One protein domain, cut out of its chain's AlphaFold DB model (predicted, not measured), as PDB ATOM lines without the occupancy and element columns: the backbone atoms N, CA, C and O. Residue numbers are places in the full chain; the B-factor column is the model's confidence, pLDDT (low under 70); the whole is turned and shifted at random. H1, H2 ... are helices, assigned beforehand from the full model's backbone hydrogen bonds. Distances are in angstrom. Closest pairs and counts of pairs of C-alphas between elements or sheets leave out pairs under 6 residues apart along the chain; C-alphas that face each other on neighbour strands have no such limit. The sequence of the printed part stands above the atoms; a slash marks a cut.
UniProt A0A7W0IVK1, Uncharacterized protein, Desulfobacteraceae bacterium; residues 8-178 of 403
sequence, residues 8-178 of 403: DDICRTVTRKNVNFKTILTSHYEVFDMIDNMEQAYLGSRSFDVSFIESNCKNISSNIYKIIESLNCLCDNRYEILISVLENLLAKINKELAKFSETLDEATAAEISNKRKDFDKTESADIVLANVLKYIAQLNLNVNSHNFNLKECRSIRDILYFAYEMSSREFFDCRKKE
ATOM      1  N   ASP A   8     -25.937   6.221  10.135       59.97
ATOM      2  CA  ASP A   8     -26.022   6.691  11.529       59.97
ATOM      3  C   ASP A   8     -26.753   8.050  11.647       59.97
ATOM      4  O   ASP A   8     -27.508   8.293  12.594       59.97
ATOM      5  N   ASP A   9     -26.632   8.914  10.633       67.19
ATOM      6  CA  ASP A   9     -27.336  10.200  10.594       67.19
ATOM      7  C   ASP A   9     -28.849  10.012  10.424       67.19
ATOM      8  O   ASP A   9     -29.631  10.817  10.938       67.19
ATOM      9  N   ILE A  10     -29.288   8.932   9.767       67.00
ATOM     10  CA  ILE A  10     -30.713   8.619   9.589       67.00
ATOM     11  C   ILE A  10     -31.349   8.278  10.941       67.00
ATOM     12  O   ILE A  10     -32.339   8.904  11.323       67.00
ATOM     13  N   CYS A  11     -30.754   7.350  11.700       65.38
ATOM     14  CA  CYS A  11     -31.233   6.962  13.033       65.38
ATOM     15  C   CYS A  11     -31.335   8.159  13.978       65.38
ATOM     16  O   CYS A  11     -32.370   8.381  14.617       65.38
ATOM     17  N   ARG A  12     -30.265   8.962  14.025       72.56
ATOM     18  CA  ARG A  12     -30.225  10.183  14.832       72.56
ATOM     19  C   ARG A  12     -31.289  11.174  14.397       72.56
ATOM     20  O   ARG A  12     -31.920  11.782  15.253       72.56
ATOM     21  N   THR A  13     -31.520  11.326  13.096       76.75
ATOM     22  CA  THR A  13     -32.523  12.262  12.579       76.75
ATOM     23  C   THR A  13     -33.935  11.863  12.990       76.75
ATOM     24  O   THR A  13     -34.664  12.712  13.505       76.75
ATOM     25  N   VAL A  14     -34.321  10.594  12.812       74.06
ATOM     26  CA  VAL A  14     -35.672  10.122  13.167       74.06
ATOM     27  C   VAL A  14     -35.895  10.220  14.679       74.06
ATOM     28  O   VAL A  14     -36.864  10.845  15.118       74.06
ATOM     29  N   THR A  15     -34.939   9.723  15.470       78.75
ATOM     30  CA  THR A  15     -34.973   9.798  16.940       78.75
ATOM     31  C   THR A  15     -35.097  11.245  17.411       78.75
ATOM     32  O   THR A  15     -35.995  11.591  18.183       78.75
ATOM     33  N   ARG A  16     -34.236  12.134  16.892       83.50
ATOM     34  CA  ARG A  16     -34.233  13.561  17.233       83.50
ATOM     35  C   ARG A  16     -35.589  14.197  16.955       83.50
ATOM     36  O   ARG A  16     -36.044  15.005  17.759       83.50
ATOM     37  N   LYS A  17     -36.252  13.852  15.851       83.94
ATOM     38  CA  LYS A  17     -37.578  14.399  15.540       83.94
ATOM     39  C   LYS A  17     -38.645  13.925  16.521       83.94
ATOM     40  O   LYS A  17     -39.401  14.754  17.018       83.94
ATOM     41  N   ASN A  18     -38.697  12.634  16.845       83.12
ATOM     42  CA  ASN A  18     -39.693  12.133  17.794       83.12
ATOM     43  C   ASN A  18     -39.507  12.751  19.191       83.12
ATOM     44  O   ASN A  18     -40.487  13.177  19.802       83.12
ATOM     45  N   VAL A  19     -38.258  12.884  19.652       87.00
ATOM     46  CA  VAL A  19     -37.928  13.540  20.929       87.00
ATOM     47  C   VAL A  19     -38.363  15.007  20.928       87.00
ATOM     48  O   VAL A  19     -39.049  15.433  21.851       87.00
ATOM     49  N   ASN A  20     -38.031  15.777  19.886       90.00
ATOM     50  CA  ASN A  20     -38.433  17.185  19.806       90.00
ATOM     51  C   ASN A  20     -39.956  17.348  19.751       90.00
ATOM     52  O   ASN A  20     -40.497  18.237  20.403       90.00
ATOM     53  N   PHE A  21     -40.663  16.485  19.016       88.06
ATOM     54  CA  PHE A  21     -42.121  16.536  18.972       88.06
ATOM     55  C   PHE A  21     -42.738  16.238  20.342       88.06
ATOM     56  O   PHE A  21     -43.574  17.010  20.803       88.06
ATOM     57  N   LYS A  22     -42.256  15.206  21.050       88.94
ATOM     58  CA  LYS A  22     -42.663  14.940  22.435       88.94
ATOM     59  C   LYS A  22     -42.421  16.151  23.338       88.94
ATOM     60  O   LYS A  22     -43.341  16.554  24.040       88.94
ATOM     61  N   THR A  23     -41.227  16.748  23.297       91.69
ATOM     62  CA  THR A  23     -40.884  17.925  24.113       91.69
ATOM     63  C   THR A  23     -41.841  19.089  23.871       91.69
ATOM     64  O   THR A  23     -42.232  19.760  24.826       91.69
ATOM     65  N   ILE A  24     -42.237  19.326  22.614       93.19
ATOM     66  CA  ILE A  24     -43.220  20.364  22.277       93.19
ATOM     67  C   ILE A  24     -44.557  20.063  22.946       93.19
ATOM     68  O   ILE A  24     -45.111  20.951  23.586       93.19
ATOM     69  N   LEU A  25     -45.056  18.831  22.828       88.31
ATOM     70  CA  LEU A  25     -46.348  18.446  23.393       88.31
ATOM     71  C   LEU A  25     -46.351  18.519  24.928       88.31
ATOM     72  O   LEU A  25     -47.236  19.137  25.508       88.31
ATOM     73  N   THR A  26     -45.339  17.960  25.601       89.69
ATOM     74  CA  THR A  26     -45.279  17.977  27.074       89.69
ATOM     75  C   THR A  26     -45.138  19.397  27.614       89.69
ATOM     76  O   THR A  26     -45.880  19.796  28.508       89.69
ATOM     77  N   SER A  27     -44.246  20.198  27.021       93.56
ATOM     78  CA  SER A  27     -44.070  21.601  27.411       93.56
ATOM     79  C   SER A  27     -45.319  22.432  27.106       93.56
ATOM     80  O   SER A  27     -45.604  23.386  27.827       93.56
ATOM     81  N   HIS A  28     -46.071  22.093  26.049       92.62
ATOM     82  CA  HIS A  28     -47.311  22.783  25.709       92.62
ATOM     83  C   HIS A  28     -48.343  22.638  26.826       92.62
ATOM     84  O   HIS A  28     -48.898  23.645  27.262       92.62
ATOM     85  N   TYR A  29     -48.556  21.416  27.319       89.06
ATOM     86  CA  TYR A  29     -49.487  21.167  28.419       89.06
ATOM     87  C   TYR A  29     -49.058  21.821  29.722       89.06
ATOM     88  O   TYR A  29     -49.880  22.454  30.371       89.06
ATOM     89  N   GLU A  30     -47.768  21.758  30.064       92.50
ATOM     90  CA  GLU A  30     -47.260  22.448  31.251       92.50
ATOM     91  C   GLU A  30     -47.549  23.954  31.196       92.50
ATOM     92  O   GLU A  30     -47.985  24.539  32.186       92.50
ATOM     93  N   VAL A  31     -47.331  24.596  30.041       96.31
ATOM     94  CA  VAL A  31     -47.640  26.023  29.878       96.31
ATOM     95  C   VAL A  31     -49.145  26.265  29.916       96.31
ATOM     96  O   VAL A  31     -49.574  27.215  30.564       96.31
ATOM     97  N   PHE A  32     -49.943  25.439  29.238       92.06
ATOM     98  CA  PHE A  32     -51.398  25.567  29.225       92.06
ATOM     99  C   PHE A  32     -51.970  25.515  30.649       92.06
ATOM    100  O   PHE A  32     -52.674  26.438  31.054       92.06
ATOM    101  N   ASP A  33     -51.557  24.526  31.445       91.50
ATOM    102  CA  ASP A  33     -51.959  24.381  32.845       91.50
ATOM    103  C   ASP A  33     -51.510  25.575  33.700       91.50
ATOM    104  O   ASP A  33     -52.246  26.032  34.576       91.50
ATOM    105  N   MET A  34     -50.309  26.118  33.473       95.00
ATOM    106  CA  MET A  34     -49.847  27.328  34.171       95.00
ATOM    107  C   MET A  34     -50.708  28.549  33.825       95.00
ATOM    108  O   MET A  34     -51.076  29.305  34.724       95.00
ATOM    109  N   ILE A  35     -51.059  28.737  32.548       94.81
ATOM    110  CA  ILE A  35     -51.933  29.831  32.105       94.81
ATOM    111  C   ILE A  35     -53.311  29.700  32.757       94.81
ATOM    112  O   ILE A  35     -53.785  30.663  33.359       94.81
ATOM    113  N   ASP A  36     -53.910  28.511  32.707       90.44
ATOM    114  CA  ASP A  36     -55.218  28.245  33.305       90.44
ATOM    115  C   ASP A  36     -55.188  28.477  34.825       90.44
ATOM    116  O   ASP A  36     -56.074  29.130  35.380       90.44
ATOM    117  N   ASN A  37     -54.129  28.037  35.512       91.50
ATOM    118  CA  ASN A  37     -53.937  28.295  36.941       91.50
ATOM    119  C   ASN A  37     -53.856  29.795  37.271       91.50
ATOM    120  O   ASN A  37     -54.404  30.229  38.289       91.50
ATOM    121  N   MET A  38     -53.181  30.593  36.438       94.00
ATOM    122  CA  MET A  38     -53.111  32.049  36.600       94.00
ATOM    123  C   MET A  38     -54.463  32.725  36.325       94.00
ATOM    124  O   MET A  38     -54.851  33.623  37.072       94.00
ATOM    125  N   GLU A  39     -55.206  32.288  35.303       93.00
ATOM    126  CA  GLU A  39     -56.560  32.785  35.012       93.00
ATOM    127  C   GLU A  39     -57.526  32.477  36.169       93.00
ATOM    128  O   GLU A  39     -58.272  33.354  36.599       93.00
ATOM    129  N   GLN A  40     -57.472  31.268  36.738       89.88
ATOM    130  CA  GLN A  40     -58.290  30.894  37.898       89.88
ATOM    131  C   GLN A  40     -57.953  31.711  39.149       89.88
ATOM    132  O   GLN A  40     -58.856  32.121  39.877       89.88
ATOM    133  N   ALA A  41     -56.667  31.973  39.399       89.69
ATOM    134  CA  ALA A  41     -56.248  32.849  40.490       89.69
ATOM    135  C   ALA A  41     -56.826  34.264  40.322       89.69
ATOM    136  O   ALA A  41     -57.401  34.803  41.263       89.69
ATOM    137  N   TYR A  42     -56.776  34.811  39.104       89.88
ATOM    138  CA  TYR A  42     -57.332  36.128  38.794       89.88
ATOM    139  C   TYR A  42     -58.860  36.206  38.938       89.88
ATOM    140  O   TYR A  42     -59.398  37.234  39.338       89.88
ATOM    141  N   LEU A  43     -59.579  35.118  38.648       88.62
ATOM    142  CA  LEU A  43     -61.034  35.038  38.825       88.62
ATOM    143  C   LEU A  43     -61.472  34.870  40.293       88.62
ATOM    144  O   LEU A  43     -62.668  34.768  40.564       88.62
ATOM    145  N   GLY A  44     -60.531  34.850  41.242       82.69
ATOM    146  CA  GLY A  44     -60.812  34.721  42.672       82.69
ATOM    147  C   GLY A  44     -60.982  33.277  43.153       82.69
ATOM    148  O   GLY A  44     -61.398  33.059  44.289       82.69
ATOM    149  N   SER A  45     -60.640  32.277  42.331       73.25
ATOM    150  CA  SER A  45     -60.748  30.855  42.699       73.25
ATOM    151  C   SER A  45     -59.700  30.414  43.737       73.25
ATOM    152  O   SER A  45     -59.798  29.314  44.280       73.25
ATOM    153  N   ARG A  46     -58.678  31.238  44.014       75.94
ATOM    154  CA  ARG A  46     -57.641  31.007  45.038       75.94
ATOM    155  C   ARG A  46     -56.927  32.306  45.412       75.94
ATOM    156  O   ARG A  46     -56.792  33.191  44.575       75.94
ATOM    157  N   SER A  47     -56.377  32.374  46.625       79.69
ATOM    158  CA  SER A  47     -55.421  33.423  46.997       79.69
ATOM    159  C   SER A  47     -54.070  33.210  46.304       79.69
ATOM    160  O   SER A  47     -53.633  32.068  46.102       79.69
ATOM    161  N   PHE A  48     -53.384  34.302  45.983       86.19
ATOM    162  CA  PHE A  48     -52.046  34.295  45.398       86.19
ATOM    163  C   PHE A  48     -51.234  35.501  45.880       86.19
ATOM    164  O   PHE A  48     -51.780  36.448  46.439       86.19
ATOM    165  N   ASP A  49     -49.920  35.443  45.676       84.62
ATOM    166  CA  ASP A  49     -48.985  36.533  45.936       84.62
ATOM    167  C   ASP A  49     -48.149  36.827  44.679       84.62
ATOM    168  O   ASP A  49     -48.333  36.223  43.622       84.62
ATOM    169  N   VAL A  50     -47.217  37.772  44.769       83.75
ATOM    170  CA  VAL A  50     -46.377  38.128  43.617       83.75
ATOM    171  C   VAL A  50     -45.345  37.054  43.288       83.75
ATOM    172  O   VAL A  50     -45.052  36.848  42.111       83.75
ATOM    173  N   SER A  51     -44.876  36.290  44.278       87.19
ATOM    174  CA  SER A  51     -43.970  35.163  44.034       87.19
ATOM    175  C   SER A  51     -44.629  34.099  43.147       87.19
ATOM    176  O   SER A  51     -43.991  33.555  42.244       87.19
ATOM    177  N   PHE A  52     -45.933  33.863  43.328       91.19
ATOM    178  CA  PHE A  52     -46.731  33.028  42.436       91.19
ATOM    179  C   PHE A  52     -46.715  33.550  40.991       91.19
ATOM    180  O   PHE A  52     -46.501  32.759  40.069       91.19
ATOM    181  N   ILE A  53     -46.896  34.857  40.774       91.88
ATOM    182  CA  ILE A  53     -46.881  35.458  39.428       91.88
ATOM    183  C   ILE A  53     -45.491  35.305  38.797       91.88
ATOM    184  O   ILE A  53     -45.373  34.803  37.680       91.88
ATOM    185  N   GLU A  54     -44.432  35.678  39.518       91.06
ATOM    186  CA  GLU A  54     -43.046  35.609  39.040       91.06
ATOM    187  C   GLU A  54     -42.625  34.179  38.690       91.06
ATOM    188  O   GLU A  54     -42.051  33.937  37.623       91.06
ATOM    189  N   SER A  55     -42.947  33.215  39.558       93.56
ATOM    190  CA  SER A  55     -42.624  31.810  39.327       93.56
ATOM    191  C   SER A  55     -43.339  31.262  38.092       93.56
ATOM    192  O   SER A  55     -42.711  30.560  37.297       93.56
ATOM    193  N   ASN A  56     -44.625  31.582  37.898       94.94
ATOM    194  CA  ASN A  56     -45.349  31.157  36.698       94.94
ATOM    195  C   ASN A  56     -44.773  31.819  35.442       94.94
ATOM    196  O   ASN A  56     -44.462  31.115  34.487       94.94
ATOM    197  N   CYS A  57     -44.531  33.133  35.454       95.19
ATOM    198  CA  CYS A  57     -43.907  33.841  34.332       95.19
ATOM    199  C   CYS A  57     -42.562  33.219  33.936       95.19
ATOM    200  O   CYS A  57     -42.311  32.985  32.752       95.19
ATOM    201  N   LYS A  58     -41.705  32.900  34.913       94.94
ATOM    202  CA  LYS A  58     -40.397  32.275  34.674       94.94
ATOM    203  C   LYS A  58     -40.524  30.877  34.063       94.94
ATOM    204  O   LYS A  58     -39.833  30.577  33.088       94.94
ATOM    205  N   ASN A  59     -41.408  30.040  34.605       95.75
ATOM    206  CA  ASN A  59     -41.613  28.673  34.123       95.75
ATOM    207  C   ASN A  59     -42.248  28.652  32.726       95.75
ATOM    208  O   ASN A  59     -41.754  27.950  31.843       95.75
ATOM    209  N   ILE A  60     -43.260  29.495  32.495       96.94
ATOM    210  CA  ILE A  60     -43.873  29.711  31.181       96.94
ATOM    211  C   ILE A  60     -42.803  30.124  30.167       96.94
ATOM    212  O   ILE A  60     -42.699  29.520  29.103       96.94
ATOM    213  N   SER A  61     -41.963  31.106  30.509       95.12
ATOM    214  CA  SER A  61     -40.886  31.572  29.629       95.12
ATOM    215  C   SER A  61     -39.935  30.435  29.259       95.12
ATOM    216  O   SER A  61     -39.668  30.214  28.080       95.12
ATOM    217  N   SER A  62     -39.459  29.676  30.254       96.25
ATOM    218  CA  SER A  62     -38.544  28.551  30.036       96.25
ATOM    219  C   SER A  62     -39.146  27.488  29.117       96.25
ATOM    220  O   SER A  62     -38.480  27.043  28.184       96.25
ATOM    221  N   ASN A  63     -40.406  27.110  29.333       96.75
ATOM    222  CA  ASN A  63     -41.065  26.100  28.510       96.75
ATOM    223  C   ASN A  63     -41.383  26.602  27.095       96.75
ATOM    224  O   ASN A  63     -41.217  25.848  26.139       96.75
ATOM    225  N   ILE A  64     -41.734  27.879  26.914       97.31
ATOM    226  CA  ILE A  64     -41.925  28.446  25.572       97.31
ATOM    227  C   ILE A  64     -40.605  28.501  24.792       97.31
ATOM    228  O   ILE A  64     -40.600  28.179  23.603       97.31
ATOM    229  N   TYR A  65     -39.473  28.811  25.438       96.81
ATOM    230  CA  TYR A  65     -38.158  28.692  24.796       96.81
ATOM    231  C   TYR A  65     -37.889  27.259  24.316       96.81
ATOM    232  O   TYR A  65     -37.548  27.074  23.147       96.81
ATOM    233  N   LYS A  66     -38.120  26.245  25.167       96.12
ATOM    234  CA  LYS A  66     -37.967  24.825  24.786       96.12
ATOM    235  C   LYS A  66     -38.851  24.450  23.595       96.12
ATOM    236  O   LYS A  66     -38.397  23.737  22.699       96.12
ATOM    237  N   ILE A  67     -40.099  24.927  23.567       96.69
ATOM    238  CA  ILE A  67     -41.042  24.687  22.465       96.69
ATOM    239  C   ILE A  67     -40.508  25.281  21.158       96.69
ATOM    240  O   ILE A  67     -40.488  24.591  20.139       96.69
ATOM    241  N   ILE A  68     -40.068  26.543  21.174       95.62
ATOM    242  CA  ILE A  68     -39.563  27.228  19.976       95.62
ATOM    243  C   ILE A  68     -38.285  26.557  19.462       95.62
ATOM    244  O   ILE A  68     -38.150  26.345  18.256       95.62
ATOM    245  N   GLU A  69     -37.358  26.199  20.351       94.69
ATOM    246  CA  GLU A  69     -36.124  25.492  19.992       94.69
ATOM    247  C   GLU A  69     -36.433  24.127  19.362       94.69
ATOM    248  O   GLU A  69     -35.977  23.827  18.255       94.69
ATOM    249  N   SER A  70     -37.297  23.344  20.014       93.50
ATOM    250  CA  SER A  70     -37.700  22.020  19.531       93.50
ATOM    251  C   SER A  70     -38.416  22.099  18.179       93.50
ATOM    252  O   SER A  70     -38.151  21.298  17.281       93.50
ATOM    253  N   LEU A  71     -39.286  23.100  17.985       93.31
ATOM    254  CA  LEU A  71     -39.967  23.340  16.710       93.31
ATOM    255  C   LEU A  71     -38.969  23.670  15.593       93.31
ATOM    256  O   LEU A  71     -39.100  23.170  14.476       93.31
ATOM    257  N   ASN A  72     -37.955  24.484  15.882       91.19
ATOM    258  CA  ASN A  72     -36.920  24.825  14.910       91.19
ATOM    259  C   ASN A  72     -36.032  23.622  14.559       91.19
ATOM    260  O   ASN A  72     -35.723  23.432  13.382       91.19
ATOM    261  N   CYS A  73     -35.736  22.746  15.524       89.00
ATOM    262  CA  CYS A  73     -35.067  21.464  15.280       89.00
ATOM    263  C   CYS A  73     -35.879  20.502  14.395       89.00
ATOM    264  O   CYS A  73     -35.288  19.711  13.656       89.00
ATOM    265  N   LEU A  74     -37.215  20.559  14.441       84.31
ATOM    266  CA  LEU A  74     -38.085  19.785  13.544       84.31
ATOM    267  C   LEU A  74     -38.120  20.331  12.112       84.31
ATOM    268  O   LEU A  74     -38.369  19.569  11.178       84.31
ATOM    269  N   CYS A  75     -37.922  21.640  11.947       84.25
ATOM    270  CA  CYS A  75     -38.326  22.370  10.743       84.25
ATOM    271  C   CYS A  75     -37.182  23.109  10.043       84.25
ATOM    272  O   CYS A  75     -37.463  24.026   9.267       84.25
ATOM    273  N   ASP A  76     -35.931  22.742  10.333       83.38
ATOM    274  CA  ASP A  76     -34.715  23.375   9.812       83.38
ATOM    275  C   ASP A  76     -34.720  24.908  10.007       83.38
ATOM    276  O   ASP A  76     -34.510  25.679   9.072       83.38
ATOM    277  N   ASN A  77     -35.007  25.355  11.236       88.50
ATOM    278  CA  ASN A  77     -34.996  26.761  11.678       88.50
ATOM    279  C   ASN A  77     -35.990  27.718  10.986       88.50
ATOM    280  O   ASN A  77     -35.868  28.939  11.087       88.50
ATOM    281  N   ARG A  78     -37.035  27.211  10.321       89.31
ATOM    282  CA  ARG A  78     -38.044  28.065   9.655       89.31
ATOM    283  C   ARG A  78     -38.852  28.990  10.573       89.31
ATOM    284  O   ARG A  78     -39.531  29.885  10.070       89.31
ATOM    285  N   TYR A  79     -38.806  28.784  11.885       91.00
ATOM    286  CA  TYR A  79     -39.592  29.525  12.872       91.00
ATOM    287  C   TYR A  79     -38.714  30.310  13.856       91.00
ATOM    288  O   TYR A  79     -39.176  30.679  14.933       91.00
ATOM    289  N   GLU A  80     -37.460  30.602  13.499       91.69
ATOM    290  CA  GLU A  80     -36.499  31.322  14.350       91.69
ATOM    291  C   GLU A  80     -37.017  32.705  14.787       91.69
ATOM    292  O   GLU A  80     -36.790  33.140  15.914       91.69
ATOM    293  N   ILE A  81     -37.827  33.357  13.941       90.94
ATOM    294  CA  ILE A  81     -38.473  34.643  14.246       90.94
ATOM    295  C   ILE A  81     -39.278  34.611  15.561       90.94
ATOM    296  O   ILE A  81     -39.389  35.646  16.219       90.94
ATOM    297  N   LEU A  82     -39.804  33.449  15.982       92.50
ATOM    298  CA  LEU A  82     -40.552  33.306  17.237       92.50
ATOM    299  C   LEU A  82     -39.717  33.668  18.467       92.50
ATOM    300  O   LEU A  82     -40.290  34.142  19.444       92.50
ATOM    301  N   ILE A  83     -38.390  33.512  18.410       92.81
ATOM    302  CA  ILE A  83     -37.486  33.925  19.492       92.81
ATOM    303  C   ILE A  83     -37.608  35.435  19.710       92.81
ATOM    304  O   ILE A  83     -37.893  35.879  20.819       92.81
ATOM    305  N   SER A  84     -37.522  36.224  18.636       92.31
ATOM    306  CA  SER A  84     -37.673  37.682  18.724       92.31
ATOM    307  C   SER A  84     -39.071  38.108  19.189       92.31
ATOM    308  O   SER A  84     -39.222  39.096  19.909       92.31
ATOM    309  N   VAL A  85     -40.120  37.367  18.811       93.19
ATOM    310  CA  VAL A  85     -41.488  37.639  19.283       93.19
ATOM    311  C   VAL A  85     -41.588  37.372  20.784       93.19
ATOM    312  O   VAL A  85     -42.104  38.218  21.514       93.19
ATOM    313  N   LEU A  86     -41.049  36.242  21.247       94.88
ATOM    314  CA  LEU A  86     -41.000  35.891  22.659       94.88
ATOM    315  C   LEU A  86     -40.243  36.950  23.463       94.88
ATOM    316  O   LEU A  86     -40.793  37.470  24.426       94.88
ATOM    317  N   GLU A  87     -39.035  37.331  23.052       94.81
ATOM    318  CA  GLU A  87     -38.219  38.334  23.750       94.81
ATOM    319  C   GLU A  87     -38.956  39.670  23.923       94.81
ATOM    320  O   GLU A  87     -38.954  40.257  25.007       94.81
ATOM    321  N   ASN A  88     -39.671  40.119  22.888       94.38
ATOM    322  CA  ASN A  88     -40.497  41.324  22.958       94.38
ATOM    323  C   ASN A  88     -41.666  41.196  23.951       94.38
ATOM    324  O   ASN A  88     -42.048  42.186  24.582       94.38
ATOM    325  N   LEU A  89     -42.266  40.011  24.084       94.88
ATOM    326  CA  LEU A  89     -43.323  39.752  25.067       94.88
ATOM    327  C   LEU A  89     -42.759  39.675  26.484       94.88
ATOM    328  O   LEU A  89     -43.307  40.307  27.386       94.88
ATOM    329  N   LEU A  90     -41.636  38.981  26.671       95.06
ATOM    330  CA  LEU A  90     -40.958  38.881  27.961       95.06
ATOM    331  C   LEU A  90     -40.513  40.252  28.469       95.06
ATOM    332  O   LEU A  90     -40.692  40.550  29.647       95.06
ATOM    333  N   ALA A  91     -40.032  41.137  27.591       95.62
ATOM    334  CA  ALA A  91     -39.703  42.514  27.957       95.62
ATOM    335  C   ALA A  91     -40.923  43.291  28.490       95.62
ATOM    336  O   ALA A  91     -40.805  44.045  29.457       95.62
ATOM    337  N   LYS A  92     -42.109  43.096  27.896       94.94
ATOM    338  CA  LYS A  92     -43.357  43.719  28.370       94.94
ATOM    339  C   LYS A  92     -43.806  43.135  29.707       94.94
ATOM    340  O   LYS A  92     -44.147  43.902  30.599       94.94
ATOM    341  N   ILE A  93     -43.755  41.812  29.859       94.06
ATOM    342  CA  ILE A  93     -44.096  41.121  31.112       94.06
ATOM    343  C   ILE A  93     -43.178  41.597  32.244       94.06
ATOM    344  O   ILE A  93     -43.665  42.041  33.278       94.06
ATOM    345  N   ASN A  94     -41.862  41.599  32.022       92.50
ATOM    346  CA  ASN A  94     -40.883  42.043  33.016       92.50
ATOM    347  C   ASN A  94     -41.063  43.516  33.390       92.50
ATOM    348  O   ASN A  94     -40.886  43.876  34.549       92.50
ATOM    349  N   LYS A  95     -41.466  44.369  32.441       91.94
ATOM    350  CA  LYS A  95     -41.801  45.766  32.734       91.94
ATOM    351  C   LYS A  95     -43.006  45.887  33.670       91.94
ATOM    352  O   LYS A  95     -43.000  46.755  34.535       91.94
ATOM    353  N   GLU A  96     -44.035  45.056  33.507       90.50
ATOM    354  CA  GLU A  96     -45.185  45.056  34.423       90.50
ATOM    355  C   GLU A  96     -44.816  44.518  35.812       90.50
ATOM    356  O   GLU A  96     -45.270  45.077  36.807       90.50
ATOM    357  N   LEU A  97     -43.944  43.507  35.890       87.69
ATOM    358  CA  LEU A  97     -43.428  42.993  37.164       87.69
ATOM    359  C   LEU A  97     -42.547  44.026  37.894       87.69
ATOM    360  O   LEU A  97     -42.696  44.219  39.097       87.69
ATOM    361  N   ALA A  98     -41.685  44.754  37.178       86.00
ATOM    362  CA  ALA A  98     -40.788  45.753  37.773       86.00
ATOM    363  C   ALA A  98     -41.528  46.970  38.361       86.00
ATOM    364  O   ALA A  98     -41.132  47.504  39.395       86.00
ATOM    365  N   LYS A  99     -42.649  47.387  37.755       81.69
ATOM    366  CA  LYS A  99     -43.493  48.460  38.318       81.69
ATOM    367  C   LYS A  99     -43.973  48.130  39.734       81.69
ATOM    368  O   LYS A  99     -44.178  49.034  40.541       81.69
ATOM    369  N   PHE A 100     -44.175  46.847  40.025       73.12
ATOM    370  CA  PHE A 100     -44.586  46.389  41.344       73.12
ATOM    371  C   PHE A 100     -43.436  46.407  42.353       73.12
ATOM    372  O   PHE A 100     -43.633  46.853  43.479       73.12
ATOM    373  N   SER A 101     -42.228  45.989  41.956       70.06
ATOM    374  CA  SER A 101     -41.065  46.081  42.849       70.06
ATOM    375  C   SER A 101     -40.756  47.532  43.224       70.06
ATOM    376  O   SER A 101     -40.535  47.818  44.393       70.06
ATOM    377  N   GLU A 102     -40.840  48.462  42.266       70.00
ATOM    378  CA  GLU A 102     -40.628  49.896  42.524       70.00
ATOM    379  C   GLU A 102     -41.697  50.477  43.467       70.00
ATOM    380  O   GLU A 102     -41.370  51.187  44.417       70.00
ATOM    381  N   THR A 103     -42.974  50.137  43.260       66.56
ATOM    382  CA  THR A 103     -44.063  50.612  44.135       66.56
ATOM    383  C   THR A 103     -44.017  49.999  45.533       66.56
ATOM    384  O   THR A 103     -44.362  50.681  46.499       66.56
ATOM    385  N   LEU A 104     -43.560  48.751  45.675       62.84
ATOM    386  CA  LEU A 104     -43.269  48.154  46.977       62.84
ATOM    387  C   LEU A 104     -42.118  48.872  47.676       62.84
ATOM    388  O   LEU A 104     -42.258  49.198  48.850       62.84
ATOM    389  N   ASP A 105     -41.005  49.128  46.993       62.66
ATOM    390  CA  ASP A 105     -39.843  49.793  47.589       62.66
ATOM    391  C   ASP A 105     -40.206  51.208  48.074       62.66
ATOM    392  O   ASP A 105     -39.874  51.584  49.201       62.66
ATOM    393  N   GLU A 106     -40.974  51.962  47.280       62.16
ATOM    394  CA  GLU A 106     -41.503  53.278  47.659       62.16
ATOM    395  C   GLU A 106     -42.487  53.206  48.837       62.16
ATOM    396  O   GLU A 106     -42.399  54.013  49.767       62.16
ATOM    397  N   ALA A 107     -43.402  52.229  48.843       59.72
ATOM    398  CA  ALA A 107     -44.354  52.028  49.935       59.72
ATOM    399  C   ALA A 107     -43.650  51.613  51.236       59.72
ATOM    400  O   ALA A 107     -43.955  52.151  52.297       59.72
ATOM    401  N   THR A 108     -42.658  50.726  51.153       62.47
ATOM    402  CA  THR A 108     -41.868  50.266  52.305       62.47
ATOM    403  C   THR A 108     -41.022  51.413  52.866       62.47
ATOM    404  O   THR A 108     -40.970  51.618  54.079       62.47
ATOM    405  N   ALA A 109     -40.411  52.225  51.996       60.28
ATOM    406  CA  ALA A 109     -39.692  53.434  52.393       60.28
ATOM    407  C   ALA A 109     -40.618  54.478  53.049       60.28
ATOM    408  O   ALA A 109     -40.223  55.136  54.015       60.28
ATOM    409  N   ALA A 110     -41.860  54.610  52.571       59.16
ATOM    410  CA  ALA A 110     -42.862  55.506  53.142       59.16
ATOM    411  C   ALA A 110     -43.417  55.006  54.492       59.16
ATOM    412  O   ALA A 110     -43.587  55.815  55.412       59.16
ATOM    413  N   GLU A 111     -43.642  53.695  54.647       56.72
ATOM    414  CA  GLU A 111     -44.085  53.041  55.891       56.72
ATOM    415  C   GLU A 111     -43.091  53.244  57.043       56.72
ATOM    416  O   GLU A 111     -43.504  53.479  58.181       56.72
ATOM    417  N   ILE A 112     -41.788  53.248  56.741       58.19
ATOM    418  CA  ILE A 112     -40.722  53.545  57.710       58.19
ATOM    419  C   ILE A 112     -40.814  54.998  58.234       58.19
ATOM    420  O   ILE A 112     -40.318  55.284  59.326       58.19
ATOM    421  N   SER A 113     -41.479  55.923  57.521       63.59
ATOM    422  CA  SER A 113     -41.464  57.362  57.845       63.59
ATOM    423  C   SER A 113     -42.605  57.891  58.748       63.59
ATOM    424  O   SER A 113     -42.344  58.858  59.457       63.59
ATOM    425  N   ASN A 114     -43.806  57.270  58.779       50.47
ATOM    426  CA  ASN A 114     -44.928  57.344  59.769       50.47
ATOM    427  C   ASN A 114     -46.356  57.300  59.153       50.47
ATOM    428  O   ASN A 114     -46.665  57.998  58.196       50.47
ATOM    429  N   LYS A 115     -47.245  56.584  59.872       49.59
ATOM    430  CA  LYS A 115     -48.735  56.535  59.924       49.59
ATOM    431  C   LYS A 115     -49.596  56.592  58.633       49.59
ATOM    432  O   LYS A 115     -50.028  57.651  58.196       49.59
ATOM    433  N   ARG A 116     -50.087  55.385  58.298       48.12
ATOM    434  CA  ARG A 116     -51.357  54.972  57.645       48.12
ATOM    435  C   ARG A 116     -51.602  55.363  56.179       48.12
ATOM    436  O   ARG A 116     -52.205  56.390  55.883       48.12
ATOM    437  N   LYS A 117     -51.424  54.363  55.318       43.50
ATOM    438  CA  LYS A 117     -52.522  53.700  54.591       43.50
ATOM    439  C   LYS A 117     -52.250  52.201  54.695       43.50
ATOM    440  O   LYS A 117     -51.107  51.816  54.490       43.50
ATOM    441  N   ASP A 118     -53.244  51.392  55.054       42.72
ATOM    442  CA  ASP A 118     -53.140  49.943  54.857       42.72
ATOM    443  C   ASP A 118     -52.979  49.737  53.347       42.72
ATOM    444  O   ASP A 118     -53.934  49.899  52.589       42.72
ATOM    445  N   PHE A 119     -51.743  49.533  52.894       52.47
ATOM    446  CA  PHE A 119     -51.473  49.154  51.520       52.47
ATOM    447  C   PHE A 119     -51.958  47.715  51.393       52.47
ATOM    448  O   PHE A 119     -51.309  46.792  51.892       52.47
ATOM    449  N   ASP A 120     -53.145  47.523  50.817       57.44
ATOM    450  CA  ASP A 120     -53.662  46.182  50.588       57.44
ATOM    451  C   ASP A 120     -52.794  45.515  49.518       57.44
ATOM    452  O   ASP A 120     -52.937  45.734  48.313       57.44
ATOM    453  N   LYS A 121     -51.827  44.719  49.982       57.53
ATOM    454  CA  LYS A 121     -50.907  43.957  49.131       57.53
ATOM    455  C   LYS A 121     -51.661  43.057  48.145       57.53
ATOM    456  O   LYS A 121     -51.111  42.732  47.096       57.53
ATOM    457  N   THR A 122     -52.906  42.700  48.462       57.41
ATOM    458  CA  THR A 122     -53.800  41.899  47.620       57.41
ATOM    459  C   THR A 122     -54.257  42.687  46.391       57.41
ATOM    460  O   THR A 122     -54.052  42.232  45.269       57.41
ATOM    461  N   GLU A 123     -54.742  43.923  46.576       61.34
ATOM    462  CA  GLU A 123     -55.213  44.795  45.485       61.34
ATOM    463  C   GLU A 123     -54.081  45.131  44.494       61.34
ATOM    464  O   GLU A 123     -54.284  45.232  43.283       61.34
ATOM    465  N   SER A 124     -52.847  45.239  44.994       74.75
ATOM    466  CA  SER A 124     -51.667  45.473  44.158       74.75
ATOM    467  C   SER A 124     -51.256  44.234  43.343       74.75
ATOM    468  O   SER A 124     -50.932  44.362  42.159       74.75
ATOM    469  N   ALA A 125     -51.333  43.029  43.921       81.00
ATOM    470  CA  ALA A 125     -51.048  41.778  43.210       81.00
ATOM    471  C   ALA A 125     -52.086  41.478  42.110       81.00
ATOM    472  O   ALA A 125     -51.709  41.030  41.023       81.00
ATOM    473  N   ASP A 126     -53.364  41.793  42.347       84.12
ATOM    474  CA  ASP A 126     -54.443  41.660  41.359       84.12
ATOM    475  C   ASP A 126     -54.184  42.505  40.104       84.12
ATOM    476  O   ASP A 126     -54.328  42.025  38.975       84.12
ATOM    477  N   ILE A 127     -53.738  43.753  40.283       86.81
ATOM    478  CA  ILE A 127     -53.409  44.664  39.174       86.81
ATOM    479  C   ILE A 127     -52.232  44.126  38.354       86.81
ATOM    480  O   ILE A 127     -52.260  44.171  37.117       86.81
ATOM    481  N   VAL A 128     -51.196  43.609  39.020       89.75
ATOM    482  CA  VAL A 128     -50.033  43.013  38.348       89.75
ATOM    483  C   VAL A 128     -50.459  41.794  37.541       89.75
ATOM    484  O   VAL A 128     -50.145  41.715  36.351       89.75
ATOM    485  N   LEU A 129     -51.221  40.881  38.148       91.50
ATOM    486  CA  LEU A 129     -51.706  39.681  37.473       91.50
ATOM    487  C   LEU A 129     -52.575  40.040  36.259       91.50
ATOM    488  O   LEU A 129     -52.343  39.511  35.172       91.50
ATOM    489  N   ALA A 130     -53.494  41.001  36.396       92.19
ATOM    490  CA  ALA A 130     -54.321  41.492  35.292       92.19
ATOM    491  C   ALA A 130     -53.484  42.008  34.112       92.19
ATOM    492  O   ALA A 130     -53.803  41.756  32.948       92.19
ATOM    493  N   ASN A 131     -52.415  42.758  34.394       92.31
ATOM    494  CA  ASN A 131     -51.553  43.327  33.360       92.31
ATOM    495  C   ASN A 131     -50.667  42.272  32.695       92.31
ATOM    496  O   ASN A 131     -50.523  42.284  31.474       92.31
ATOM    497  N   VAL A 132     -50.132  41.331  33.472       94.56
ATOM    498  CA  VAL A 132     -49.343  40.206  32.961       94.56
ATOM    499  C   VAL A 132     -50.203  39.281  32.090       94.56
ATOM    500  O   VAL A 132     -49.786  38.915  30.988       94.56
ATOM    501  N   LEU A 133     -51.433  38.963  32.511       95.25
ATOM    502  CA  LEU A 133     -52.354  38.098  31.763       95.25
ATOM    503  C   LEU A 133     -52.686  38.633  30.363       95.25
ATOM    504  O   LEU A 133     -52.915  37.835  29.454       95.25
ATOM    505  N   LYS A 134     -52.628  39.953  30.132       94.25
ATOM    506  CA  LYS A 134     -52.786  40.540  28.784       94.25
ATOM    507  C   LYS A 134     -51.740  40.018  27.794       94.25
ATOM    508  O   LYS A 134     -52.052  39.840  26.621       94.25
ATOM    509  N   TYR A 135     -50.516  39.765  28.256       96.00
ATOM    510  CA  TYR A 135     -49.417  39.266  27.425       96.00
ATOM    511  C   TYR A 135     -49.266  37.746  27.475       96.00
ATOM    512  O   TYR A 135     -48.597  37.179  26.614       96.00
ATOM    513  N   ILE A 136     -49.881  37.081  28.452       95.50
ATOM    514  CA  ILE A 136     -49.788  35.630  28.611       95.50
ATOM    515  C   ILE A 136     -51.013  34.921  28.030       95.50
ATOM    516  O   ILE A 136     -50.864  34.095  27.137       95.50
ATOM    517  N   ALA A 137     -52.212  35.250  28.506       92.81
ATOM    518  CA  ALA A 137     -53.385  34.390  28.376       92.81
ATOM    519  C   ALA A 137     -54.343  34.766  27.234       92.81
ATOM    520  O   ALA A 137     -55.185  33.962  26.845       92.81
ATOM    521  N   GLN A 138     -54.242  35.968  26.663       91.31
ATOM    522  CA  GLN A 138     -55.132  36.372  25.568       91.31
ATOM    523  C   GLN A 138     -54.853  35.571  24.293       91.31
ATOM    524  O   GLN A 138     -53.707  35.490  23.874       91.31
ATOM    525  N   LEU A 139     -55.882  35.029  23.643       88.31
ATOM    526  CA  LEU A 139     -55.763  34.407  22.321       88.31
ATOM    527  C   LEU A 139     -56.196  35.415  21.249       88.31
ATOM    528  O   LEU A 139     -57.383  35.698  21.099       88.31
ATOM    529  N   ASN A 140     -55.226  35.979  20.533       84.06
ATOM    530  CA  ASN A 140     -55.434  36.976  19.481       84.06
ATOM    531  C   ASN A 140     -55.457  36.348  18.084       84.06
ATOM    532  O   ASN A 140     -55.983  36.950  17.145       84.06
ATOM    533  N   LEU A 141     -54.873  35.158  17.926       83.19
ATOM    534  CA  LEU A 141     -54.871  34.448  16.653       83.19
ATOM    535  C   LEU A 141     -56.276  33.969  16.278       83.19
ATOM    536  O   LEU A 141     -57.004  33.383  17.079       83.19
ATOM    537  N   ASN A 142     -56.630  34.138  15.003       75.94
ATOM    538  CA  ASN A 142     -57.811  33.488  14.453       75.94
ATOM    539  C   ASN A 142     -57.521  31.998  14.227       75.94
ATOM    540  O   ASN A 142     -56.919  31.610  13.223       75.94
ATOM    541  N   VAL A 143     -58.001  31.173  15.155       70.38
ATOM    542  CA  VAL A 143     -57.863  29.708  15.153       70.38
ATOM    543  C   VAL A 143     -58.416  29.030  13.894       70.38
ATOM    544  O   VAL A 143     -57.955  27.953  13.533       70.38
ATOM    545  N   ASN A 144     -59.345  29.682  13.185       65.50
ATOM    546  CA  ASN A 144     -59.953  29.172  11.952       65.50
ATOM    547  C   ASN A 144     -59.211  29.614  10.678       65.50
ATOM    548  O   ASN A 144     -59.574  29.219   9.564       65.50
ATOM    549  N   SER A 145     -58.196  30.472  10.805       65.69
ATOM    550  CA  SER A 145     -57.416  30.918   9.654       65.69
ATOM    551  C   SER A 145     -56.441  29.819   9.222       65.69
ATOM    552  O   SER A 145     -55.738  29.218  10.029       65.69
ATOM    553  N   HIS A 146     -56.401  29.526   7.922       56.12
ATOM    554  CA  HIS A 146     -55.528  28.471   7.392       56.12
ATOM    555  C   HIS A 146     -54.053  28.911   7.327       56.12
ATOM    556  O   HIS A 146     -53.157  28.065   7.297       56.12
ATOM    557  N   ASN A 147     -53.818  30.227   7.364       59.81
ATOM    558  CA  ASN A 147     -52.512  30.867   7.294       59.81
ATOM    559  C   ASN A 147     -52.267  31.674   8.567       59.81
ATOM    560  O   ASN A 147     -52.615  32.851   8.639       59.81
ATOM    561  N   PHE A 148     -51.646  31.042   9.558       63.91
ATOM    562  CA  PHE A 148     -51.184  31.753  10.739       63.91
ATOM    563  C   PHE A 148     -50.017  32.670  10.372       63.91
ATOM    564  O   PHE A 148     -48.993  32.217   9.854       63.91
ATOM    565  N   ASN A 149     -50.160  33.961  10.648       70.88
ATOM    566  CA  ASN A 149     -49.094  34.928  10.452       70.88
ATOM    567  C   ASN A 149     -48.300  35.093  11.751       70.88
ATOM    568  O   ASN A 149     -48.817  35.571  12.756       70.88
ATOM    569  N   LEU A 150     -47.011  34.756  11.707       74.19
ATOM    570  CA  LEU A 150     -46.079  34.903  12.831       74.19
ATOM    571  C   LEU A 150     -46.047  36.332  13.402       74.19
ATOM    572  O   LEU A 150     -45.860  36.512  14.600       74.19
ATOM    573  N   LYS A 151     -46.283  37.353  12.563       70.75
ATOM    574  CA  LYS A 151     -46.311  38.765  12.983       70.75
ATOM    575  C   LYS A 151     -47.546  39.140  13.806       70.75
ATOM    576  O   LYS A 151     -47.590  40.229  14.371       70.75
ATOM    577  N   GLU A 152     -48.553  38.274  13.849       77.38
ATOM    578  CA  GLU A 152     -49.799  38.498  14.585       77.38
ATOM    579  C   GLU A 152     -49.788  37.860  15.978       77.38
ATOM    580  O   GLU A 152     -50.707  38.117  16.751       77.38
ATOM    581  N   CYS A 153     -48.745  37.099  16.333       87.00
ATOM    582  CA  CYS A 153     -48.572  36.571  17.686       87.00
ATOM    583  C   CYS A 153     -48.314  37.727  18.664       87.00
ATOM    584  O   CYS A 153     -47.284  38.402  18.591       87.00
ATOM    585  N   ARG A 154     -49.269  37.982  19.564       90.44
ATOM    586  CA  ARG A 154     -49.255  39.120  20.500       90.44
ATOM    587  C   ARG A 154     -49.246  38.697  21.965       90.44
ATOM    588  O   ARG A 154     -49.122  39.566  22.827       90.44
ATOM    589  N   SER A 155     -49.336  37.401  22.236       94.94
ATOM    590  CA  SER A 155     -49.279  36.820  23.574       94.94
ATOM    591  C   SER A 155     -48.512  35.495  23.600       94.94
ATOM    592  O   SER A 155     -48.200  34.907  22.561       94.94
ATOM    593  N   ILE A 156     -48.244  34.992  24.805       95.69
ATOM    594  CA  ILE A 156     -47.712  33.643  24.997       95.69
ATOM    595  C   ILE A 156     -48.705  32.578  24.513       95.69
ATOM    596  O   ILE A 156     -48.280  31.655  23.823       95.69
ATOM    597  N   ARG A 157     -50.011  32.706  24.801       94.62
ATOM    598  CA  ARG A 157     -51.035  31.760  24.316       94.62
ATOM    599  C   ARG A 157     -51.083  31.719  22.781       94.62
ATOM    600  O   ARG A 157     -51.294  30.646  22.222       94.62
ATOM    601  N   ASP A 158     -50.796  32.829  22.093       93.31
ATOM    602  CA  ASP A 158     -50.657  32.848  20.630       93.31
ATOM    603  C   ASP A 158     -49.458  32.014  20.153       93.31
ATOM    604  O   ASP A 158     -49.613  31.170  19.270       93.31
ATOM    605  N   ILE A 159     -48.273  32.215  20.746       94.00
ATOM    606  CA  ILE A 159     -47.069  31.422  20.425       94.00
ATOM    607  C   ILE A 159     -47.325  29.940  20.706       94.00
ATOM    608  O   ILE A 159     -46.993  29.088  19.882       94.00
ATOM    609  N   LEU A 160     -47.934  29.638  21.854       93.44
ATOM    610  CA  LEU A 160     -48.262  28.291  22.301       93.44
ATOM    611  C   LEU A 160     -49.172  27.572  21.293       93.44
ATOM    612  O   LEU A 160     -48.863  26.457  20.867       93.44
ATOM    613  N   TYR A 161     -50.256  28.231  20.875       90.81
ATOM    614  CA  TYR A 161     -51.190  27.710  19.878       90.81
ATOM    615  C   TYR A 161     -50.520  27.542  18.508       90.81
ATOM    616  O   TYR A 161     -50.627  26.488  17.879       90.81
ATOM    617  N   PHE A 162     -49.771  28.554  18.059       91.12
ATOM    618  CA  PHE A 162     -49.053  28.520  16.787       91.12
ATOM    619  C   PHE A 162     -48.058  27.357  16.723       91.12
ATOM    620  O   PHE A 162     -48.048  26.596  15.754       91.12
ATOM    621  N   ALA A 163     -47.218  27.211  17.750       91.69
ATOM    622  CA  ALA A 163     -46.178  26.193  17.783       91.69
ATOM    623  C   ALA A 163     -46.768  24.778  17.832       91.69
ATOM    624  O   ALA A 163     -46.260  23.875  17.165       91.69
ATOM    625  N   TYR A 164     -47.874  24.587  18.551       89.56
ATOM    626  CA  TYR A 164     -48.610  23.325  18.557       89.56
ATOM    627  C   TYR A 164     -49.191  22.984  17.181       89.56
ATOM    628  O   TYR A 164     -49.058  21.858  16.692       89.56
ATOM    629  N   GLU A 165     -49.783  23.971  16.504       87.00
ATOM    630  CA  GLU A 165     -50.291  23.775  15.152       87.00
ATOM    631  C   GLU A 165     -49.199  23.441  14.145       87.00
ATOM    632  O   GLU A 165     -49.318  22.465  13.396       87.00
ATOM    633  N   MET A 166     -48.114  24.212  14.139       88.00
ATOM    634  CA  MET A 166     -47.026  23.992  13.194       88.00
ATOM    635  C   MET A 166     -46.286  22.690  13.483       88.00
ATOM    636  O   MET A 166     -46.071  21.919  12.558       88.00
ATOM    637  N   SER A 167     -45.969  22.379  14.743       88.50
ATOM    638  CA  SER A 167     -45.283  21.125  15.086       88.50
ATOM    639  C   SER A 167     -46.044  19.899  14.588       88.50
ATOM    640  O   SER A 167     -45.440  19.021  13.980       88.50
ATOM    641  N   SER A 168     -47.371  19.874  14.751       82.50
ATOM    642  CA  SER A 168     -48.212  18.782  14.257       82.50
ATOM    643  C   SER A 168     -48.112  18.648  12.737       82.50
ATOM    644  O   SER A 168     -47.817  17.570  12.224       82.50
ATOM    645  N   ARG A 169     -48.313  19.752  12.002       82.44
ATOM    646  CA  ARG A 169     -48.248  19.774  10.529       82.44
ATOM    647  C   ARG A 169     -46.883  19.316  10.017       82.44
ATOM    648  O   ARG A 169     -46.797  18.495   9.106       82.44
ATOM    649  N   GLU A 170     -45.822  19.818  10.632       83.56
ATOM    650  CA  GLU A 170     -44.448  19.594  10.193       83.56
ATOM    651  C   GLU A 170     -43.950  18.191  10.514       83.56
ATOM    652  O   GLU A 170     -43.297  17.553   9.683       83.56
ATOM    653  N   PHE A 171     -44.341  17.663  11.673       80.06
ATOM    654  CA  PHE A 171     -44.115  16.271  12.027       80.06
ATOM    655  C   PHE A 171     -44.723  15.330  10.977       80.06
ATOM    656  O   PHE A 171     -44.073  14.378  10.539       80.06
ATOM    657  N   PHE A 172     -45.923  15.637  10.471       71.12
ATOM    658  CA  PHE A 172     -46.548  14.851   9.407       71.12
ATOM    659  C   PHE A 172     -45.867  14.952   8.056       71.12
ATOM    660  O   PHE A 172     -45.648  13.933   7.393       71.12
ATOM    661  N   ASP A 173     -45.565  16.167   7.614       70.19
ATOM    662  CA  ASP A 173     -44.972  16.367   6.300       70.19
ATOM    663  C   ASP A 173     -43.546  15.810   6.232       70.19
ATOM    664  O   ASP A 173     -43.149  15.277   5.190       70.19
ATOM    665  N   CYS A 174     -42.808  15.819   7.345       65.12
ATOM    666  CA  CYS A 174     -41.522  15.133   7.459       65.12
ATOM    667  C   CYS A 174     -41.638  13.624   7.227       65.12
ATOM    668  O   CYS A 174     -40.882  13.080   6.419       65.12
ATOM    669  N   ARG A 175     -42.612  12.951   7.853       64.44
ATOM    670  CA  ARG A 175     -42.792  11.498   7.690       64.44
ATOM    671  C   ARG A 175     -43.128  11.090   6.254       64.44
ATOM    672  O   ARG A 175     -42.763  10.004   5.815       64.44
ATOM    673  N   LYS A 176     -43.774  11.970   5.478       59.84
ATOM    674  CA  LYS A 176     -43.997  11.741   4.037       59.84
ATOM    675  C   LYS A 176     -42.695  11.797   3.226       59.84
ATOM    676  O   LYS A 176     -42.602  11.119   2.207       59.84
ATOM    677  N   LYS A 177     -41.718  12.614   3.643       59.22
ATOM    678  CA  LYS A 177     -40.446  12.839   2.931       59.22
ATOM    679  C   LYS A 177     -39.375  11.794   3.263       59.22
ATOM    680  O   LYS A 177     -38.617  11.426   2.373       59.22
ATOM    681  N   GLU A 178     -39.337  11.281   4.493       58.66
ATOM    682  CA  GLU A 178     -38.343  10.282   4.942       58.66
ATOM    683  C   GLU A 178     -38.365   8.981   4.119       58.66
ATOM    684  O   GLU A 178     -37.328   8.352   3.927       58.66
TER     685      GLU A 178
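AT A GLANCE: This is residues 8 to 178 of the 403 residues of an uncharacterized protein of Desulfobacteraceae bacterium (UniProt A0A7W0IVK1). A long, loose bundle, its helices running side by side along one axis: H2 lies in the middle between H1 and H3, and H4 and H5 follow one another lengthwise as a divided fourth rod, H4 beside H3 and the last part of H1, H5 beside H1 and the last part of H2. Between H4 and H5 the chain makes a wide loop, residues 137 to 155, with no named element. The 171 printed residues hold five named helices in the order H1 to H5 and no named strand, and the class is all helix. The whole is loose, with a radius of gyration of the C-alphas of 19.7 A, and a rod in outline, spanning 73 by 36 by 28 A.

IN THESE COORDINATES: H1, the longest helix, takes residues 8 to 42 and measures 50.9 A from first to last C-alpha; C-alpha 8 is at (-26.022, 6.691, 11.529). H2, residues 50 to 74, is 36.2 A long. H3, residues 81 to 111, is 45.9 A long and ends with C-alpha 111 at (-44.085, 53.041, 55.891). H4, residues 121 to 136, is 22.2 A long. H5, residues 156 to 178, is 32.2 A long and ends with C-alpha 178 at (-38.343, 10.282, 4.942).

HOW THE PARTS SIT: H1 and H2 form a helical hairpin and touch, the closest C-alphas being those of Ile 24 and Ile 67, 4.8 A apart, at a shallow tilt of 26 degrees, opposite ways. H2 and H3 are a second hairpin at 11 degrees, closest at the C-alphas of Ile 68 and Leu 82, 6.7 A. H1 and H3 are apart. H3 and H4 are a third hairpin; H3 touches H4 with residues 89 to 100 alone, closest at the C-alphas of Ile 93 and Val 132, 5.6 A. H1 touches H4 with residues 35 to 42 alone, at a steep tilt of 39 degrees. H5 touches H1, closest at the C-alphas of His 28 and Leu 160, 6.5 A, opposite ways at 21 degrees. H2 touches H5 with residues 64 to 74 alone, closest at the C-alphas of Leu 71 and Ser 167, 6.0 A. H4 and H5 only just touch, with 3 pairs of C-alphas within 8 A. Every O i to N i+4 pair is within hydrogen-bond range in H1, H2 and H5; in H3 it is 26 of 27 and in H4 10 of 12.

THE WHOLE: The two C-alphas farthest apart, those of Asp 8 and Lys 115, are 73.1 A from each other. The printed part has no cut. The link from H4 to H5, 19 residues, is long; the links H1 to H2, H2 to H3 and H3 to H4 are short. The mean pLDDT of the printed part is 82.5, with values under 70 at residues 8 to 11, 103 to 123, 144 to 148 and 174 to 178.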